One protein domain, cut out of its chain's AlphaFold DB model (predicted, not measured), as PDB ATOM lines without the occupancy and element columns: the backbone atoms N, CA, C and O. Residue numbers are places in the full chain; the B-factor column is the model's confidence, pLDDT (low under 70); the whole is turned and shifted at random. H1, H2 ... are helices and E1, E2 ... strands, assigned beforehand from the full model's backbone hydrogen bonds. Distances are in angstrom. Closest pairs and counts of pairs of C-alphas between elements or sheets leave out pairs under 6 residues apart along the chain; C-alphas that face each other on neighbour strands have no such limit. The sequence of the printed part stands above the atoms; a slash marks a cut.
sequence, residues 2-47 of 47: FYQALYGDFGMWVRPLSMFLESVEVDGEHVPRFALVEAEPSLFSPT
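AT A GLANCE: This is residues 2 to 47 of the 47 residues of the protein "DUF1653 domain-containing protein" of Pseudomonas amygdali pv. photiniae (UniProt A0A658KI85). This is a domain with little regular structure: two small strand hairpins, E1 with E2 and E3 with E4, are joined through one short helix, H1, and residues 36 to 47 stick out as a free tail. The 46 printed residues include 18 in named elements, in the order E1, E2, H1, E3, E4, a mixed class with two antiparallel sheets. The whole is only just extended, close to loose, with a radius of gyration of the C-alphas of 14.3 A and spans of 46 by 27 by 19 A.

IN THESE COORDINATES: Find C-alpha 2 at (119.831, 103.932, 94.184), where E1, residues 2 to 4, begins. Next come E2, residues 12 to 14, H1, residues 17 to 20, and E3, residues 23 to 26, 9.5 A long. E4, residues 29 to 32, runs 10.0 A to C-alpha 32 at (130.965, 91.569, 97.536).

HOW THE PARTS SIT: In the hairpin of E1 and E2, look for N 3 and O 13, 3.1 A apart. In that of E3 and E4, N 24 and O 31 are 2.8 A apart. H1 is too short for an O i to N i+4 pair; its one O i to N i+3 pair is within hydrogen-bond range. E1 and E3 are apart.

THE WHOLE: The C-alphas of Gly 28 and Thr 47 are the farthest apart, 46.9 A. The printed part has no cut, and Thr 47 is under pLDDT 70.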
ATOM      1  N   PHE A   2     120.421 103.020  93.205       95.00
ATOM      2  CA  PHE A   2     119.831 103.932  94.184       95.00
ATOM      3  C   PHE A   2     119.391 103.108  95.392       95.00
ATOM      4  O   PHE A   2     118.778 102.060  95.199       95.00
ATOM      5  N   TYR A   3     119.744 103.531  96.603       93.69
ATOM      6  CA  TYR A   3     119.398 102.809  97.829       93.69
ATOM      7  C   TYR A   3     119.276 103.764  99.021       93.69
ATOM      8  O   TYR A   3     119.851 104.856  99.015       93.69
ATOM      9  N   GLN A   4     118.528 103.339 100.038       95.19
ATOM     10  CA  GLN A   4     118.376 104.043 101.310       95.19
ATOM     11  C   GLN A   4     119.272 103.408 102.374       95.19
ATOM     12  O   GLN A   4     119.362 102.184 102.459       95.19
ATOM     13  N   ALA A   5     119.927 104.220 103.201       95.25
ATOM     14  CA  ALA A   5     120.549 103.715 104.420       95.25
ATOM     15  C   ALA A   5     119.467 103.355 105.450       95.25
ATOM     16  O   ALA A   5     118.575 104.154 105.702       95.25
ATOM     17  N   LEU A   6     119.567 102.189 106.088       94.19
ATOM     18  CA  LEU A   6     118.650 101.780 107.166       94.19
ATOM     19  C   LEU A   6     119.173 102.161 108.565       94.19
ATOM     20  O   LEU A   6     118.804 101.555 109.566       94.19
ATOM     21  N   TYR A   7     120.081 103.134 108.624       94.44
ATOM     22  CA  TYR A   7     120.731 103.612 109.840       94.44
ATOM     23  C   TYR A   7     120.922 105.132 109.782       94.44
ATOM     24  O   TYR A   7     120.877 105.736 108.706       94.44
ATOM     25  N   GLY A   8     121.186 105.745 110.941       95.06
ATOM     26  CA  GLY A   8     121.367 107.196 111.055       95.06
ATOM     27  C   GLY A   8     120.122 107.958 110.591       95.06
ATOM     28  O   GLY A   8     119.009 107.589 110.950       95.06
ATOM     29  N   ASP A   9     120.315 108.981 109.757       96.94
ATOM     30  CA  ASP A   9     119.236 109.837 109.235       96.94
ATOM     31  C   ASP A   9     118.491 109.247 108.016       96.94
ATOM     32  O   ASP A   9     117.745 109.955 107.342       96.94
ATOM     33  N   PHE A  10     118.699 107.966 107.688       95.62
ATOM     34  CA  PHE A  10     118.018 107.266 106.584       95.62
ATOM     35  C   PHE A  10     118.163 107.930 105.198       95.62
ATOM     36  O   PHE A  10     117.230 107.964 104.389       95.62
ATOM     37  N   GLY A  11     119.353 108.461 104.909       97.19
ATOM     38  CA  GLY A  11     119.644 109.165 103.658       97.19
ATOM     39  C   GLY A  11     119.596 108.279 102.406       97.19
ATOM     40  O   GLY A  11     119.884 107.079 102.449       97.19
ATOM     41  N   MET A  12     119.288 108.905 101.266       97.12
ATOM     42  CA  MET A  12     119.268 108.264  99.948       97.12
ATOM     43  C   MET A  12     120.595 108.465  99.216       97.12
ATOM     44  O   MET A  12     121.139 109.569  99.195       97.12
ATOM     45  N   TRP A  13     121.090 107.415  98.563       95.94
ATOM     46  CA  TRP A  13     122.379 107.424  97.874       95.94
ATOM     47  C   TRP A  13     122.261 106.931  96.437       95.94
ATOM     48  O   TRP A  13     121.486 106.028  96.131       95.94
ATOM     49  N   VAL A  14     123.100 107.491  95.561       96.50
ATOM     50  CA  VAL A  14     123.299 107.012  94.188       96.50
ATOM     51  C   VAL A  14     124.760 106.621  94.010       96.50
ATOM     52  O   VAL A  14     125.661 107.374  94.374       96.50
ATOM     53  N   ARG A  15     125.000 105.451  93.414       94.81
ATOM     54  CA  ARG A  15     126.336 104.996  93.000       94.81
ATOM     55  C   ARG A  15     126.323 104.370  91.599       94.81
ATOM     56  O   ARG A  15     125.290 103.814  91.203       94.81
ATOM     57  N   PRO A  16     127.448 104.405  90.857       97.50
ATOM     58  CA  PRO A  16     127.614 103.635  89.626       97.50
ATOM     59  C   PRO A  16     127.352 102.141  89.838       97.50
ATOM     60  O   PRO A  16     127.649 101.596  90.901       97.50
ATOM     61  N   LEU A  17     126.817 101.465  88.817       95.62
ATOM     62  CA  LEU A  17     126.573 100.020  88.873       95.62
ATOM     63  C   LEU A  17     127.872  99.229  89.076       95.62
ATOM     64  O   LEU A  17     127.894  98.298  89.871       95.62
ATOM     65  N   SER A  18     128.957  99.635  88.414       96.88
ATOM     66  CA  SER A  18     130.269  98.991  88.546       96.88
ATOM     67  C   SER A  18     130.761  98.962  89.992       96.88
ATOM     68  O   SER A  18     131.214  97.926  90.455       96.88
ATOM     69  N   MET A  19     130.597 100.063  90.731       95.38
ATOM     70  CA  MET A  19     130.957 100.130  92.150       95.38
ATOM     71  C   MET A  19     130.037  99.291  93.039       95.38
ATOM     72  O   MET A  19     130.459  98.831  94.092       95.38
ATOM     73  N   PHE A  20     128.769  99.129  92.659       95.75
ATOM     74  CA  PHE A  20     127.840  98.283  93.405       95.75
ATOM     75  C   PHE A  20     128.192  96.794  93.268       95.75
ATOM     76  O   PHE A  20     128.111  96.062  94.245       95.75
ATOM     77  N   LEU A  21     128.614  96.372  92.075       96.50
ATOM     78  CA  LEU A  21     129.010  94.993  91.771       96.50
ATOM     79  C   LEU A  21     130.456  94.661  92.180       96.50
ATOM     80  O   LEU A  21     130.921  93.544  91.969       96.50
ATOM     81  N   GLU A  22     131.187  95.630  92.721       97.88
ATOM     82  CA  GLU A  22     132.587  95.476  93.103       97.88
ATOM     83  C   GLU A  22     132.752  94.563  94.333       97.88
ATOM     84  O   GLU A  22     131.899  94.539  95.222       97.88
ATOM     85  N   SER A  23     133.877  93.845  94.411       98.19
ATOM     86  CA  SER A  23     134.320  93.153  95.631       98.19
ATOM     87  C   SER A  23     135.352  93.989  96.390       98.19
ATOM     88  O   SER A  23     136.187  94.654  95.782       98.19
ATOM     89  N   VAL A  24     135.311  93.945  97.715       97.25
ATOM     90  CA  VAL A  24     136.192  94.685  98.626       97.25
ATOM     91  C   VAL A  24     136.883  93.740  99.594       97.25
ATOM     92  O   VAL A  24     136.374  92.660  99.865       97.25
ATOM     93  N   GLU A  25     138.030  94.155 100.118       98.00
ATOM     94  CA  GLU A  25     138.718  93.430 101.185       98.00
ATOM     95  C   GLU A  25     138.142  93.833 102.552       98.00
ATOM     96  O   GLU A  25     138.076  95.023 102.875       98.00
ATOM     97  N   VAL A  26     137.706  92.848 103.338       96.88
ATOM     98  CA  VAL A  26     137.225  92.998 104.719       96.88
ATOM     99  C   VAL A  26     137.856  91.882 105.543       96.88
ATOM    100  O   VAL A  26     137.745  90.719 105.174       96.88
ATOM    101  N   ASP A  27     138.563  92.235 106.618       97.19
ATOM    102  CA  ASP A  27     139.271  91.283 107.489       97.19
ATOM    103  C   ASP A  27     140.188  90.287 106.739       97.19
ATOM    104  O   ASP A  27     140.378  89.149 107.161       97.19
ATOM    105  N   GLY A  28     140.789  90.728 105.624       97.69
ATOM    106  CA  GLY A  28     141.689  89.925 104.784       97.69
ATOM    107  C   GLY A  28     140.992  89.030 103.750       97.69
ATOM    108  O   GLY A  28     141.670  88.313 103.015       97.69
ATOM    109  N   GLU A  29     139.661  89.072 103.656       97.75
ATOM    110  CA  GLU A  29     138.878  88.326 102.668       97.75
ATOM    111  C   GLU A  29     138.249  89.254 101.622       97.75
ATOM    112  O   GLU A  29     137.740  90.331 101.935       97.75
ATOM    113  N   HIS A  30     138.244  88.822 100.357       98.06
ATOM    114  CA  HIS A  30     137.534  89.527  99.289       98.06
ATOM    115  C   HIS A  30     136.056  89.128  99.269       98.06
ATOM    116  O   HIS A  30     135.713  88.000  98.917       98.06
ATOM    117  N   VAL A  31     135.179  90.081  99.577       97.94
ATOM    118  CA  VAL A  31     133.724  89.891  99.641       97.94
ATOM    119  C   VAL A  31     132.988  90.894  98.747       97.94
ATOM    120  O   VAL A  31     133.505  91.985  98.499       97.94
ATOM    121  N   PRO A  32     131.773  90.588  98.254       97.75
ATOM    122  CA  PRO A  32     130.965  91.569  97.536       97.75
ATOM    123  C   PRO A  32     130.710  92.810  98.396       97.75
ATOM    124  O   PRO A  32     130.344  92.694  99.564       97.75
ATOM    125  N   ARG A  33     130.838  94.009  97.815       96.56
ATOM    126  CA  ARG A  33     130.537  95.266  98.519       96.56
ATOM    127  C   ARG A  33     129.084  95.319  98.996       96.56
ATOM    128  O   ARG A  33     128.804  95.889 100.047       96.56
ATOM    129  N   PHE A  34     128.174  94.754  98.209       95.94
ATOM    130  CA  PHE A  34     126.765  94.606  98.546       95.94
ATOM    131  C   PHE A  34     126.338  93.159  98.308       95.94
ATOM    132  O   PHE A  34     126.582  92.606  97.236       95.94
ATOM    133  N   ALA A  35     125.668  92.567  99.295       95.25
ATOM    134  CA  ALA A  35     125.098  91.229  99.219       95.25
ATOM    135  C   ALA A  35     123.611  91.281  99.581       95.25
ATOM    136  O   ALA A  35     123.202  92.043 100.459       95.25
ATOM    137  N   LEU A  36     122.801  90.476  98.893       94.25
ATOM    138  CA  LEU A  36     121.389  90.314  99.226       94.25
ATOM    139  C   LEU A  36     121.276  89.519 100.531       94.25
ATOM    140  O   LEU A  36     121.728  88.377 100.587       94.25
ATOM    141  N   VAL A  37     120.662  90.116 101.551       94.44
ATOM    142  CA  VAL A  37     120.359  89.430 102.818       94.44
ATOM    143  C   VAL A  37     119.000  88.743 102.730       94.44
ATOM    144  O   VAL A  37     118.882  87.555 103.008       94.44
ATOM    145  N   GLU A  38     117.985  89.482 102.287       93.69
ATOM    146  CA  GLU A  38     116.612  89.009 102.152       93.69
ATOM    147  C   GLU A  38     115.923  89.777 101.019       93.69
ATOM    148  O   GLU A  38     116.192  90.962 100.806       93.69
ATOM    149  N   ALA A  39     115.064  89.093 100.265       90.62
ATOM    150  CA  ALA A  39     114.230  89.726  99.255       90.62
ATOM    151  C   ALA A  39     112.885  90.105  99.875       90.62
ATOM    152  O   ALA A  39     112.215  89.253 100.460       90.62
ATOM    153  N   GLU A  40     112.461  91.356  99.702       86.69
ATOM    154  CA  GLU A  40     111.096  91.722 100.058       86.69
ATOM    155  C   GLU A  40     110.093  91.013  99.134       86.69
ATOM    156  O   GLU A  40     110.361  90.837  97.936       86.69
ATOM    157  N   PRO A  41     108.928  90.601  99.662       86.38
ATOM    158  CA  PRO A  41     107.876  90.030  98.842       86.38
ATOM    159  C   PRO A  41     107.458  91.036  97.768       86.38
ATOM    160  O   PRO A  41     107.131  92.188  98.058       86.38
ATOM    161  N   SER A  42     107.467  90.592  96.510       85.19
ATOM    162  CA  SER A  42     107.036  91.432  95.395       85.19
ATOM    163  C   SER A  42     105.577  91.836  95.590       85.19
ATOM    164  O   SER A  42     104.692  90.985  95.639       85.19
ATOM    165  N   LEU A  43     105.316  93.144  95.640       82.19
ATOM    166  CA  LEU A  43     103.955  93.692  95.581       82.19
ATOM    167  C   LEU A  43     103.317  93.509  94.195       82.19
ATOM    168  O   LEU A  43     102.110  93.673  94.033       82.19
ATOM    169  N   PHE A  44     104.128  93.158  93.196       77.81
ATOM    170  CA  PHE A  44     103.699  92.871  91.838       77.81
ATOM    171  C   PHE A  44     103.796  91.366  91.605       77.81
ATOM    172  O   PHE A  44     104.834  90.846  91.189       77.81
ATOM    173  N   SER A  45     102.711  90.661  91.902       75.50
ATOM    174  CA  SER A  45     102.500  89.313  91.381       75.50
ATOM    175  C   SER A  45     101.943  89.438  89.962       75.50
ATOM    176  O   SER A  45     100.966  90.170  89.779       75.50
ATOM    177  N   PRO A  46     102.522  88.773  88.948       71.50
ATOM    178  CA  PRO A  46     101.840  88.638  87.670       71.50
ATOM    179  C   PRO A  46     100.587  87.777  87.888       71.50
ATOM    180  O   PRO A  46     100.698  86.643  88.358       71.50
ATOM    181  N   THR A  47      99.414  88.355  87.616       62.44
ATOM    182  CA  THR A  47      98.136  87.630  87.514       62.44
ATOM    183  C   THR A  47      98.157  86.672  86.332       62.44
ATOM    184  O   THR A  47      98.707  87.065  85.276       62.44
TER     185      THR A  47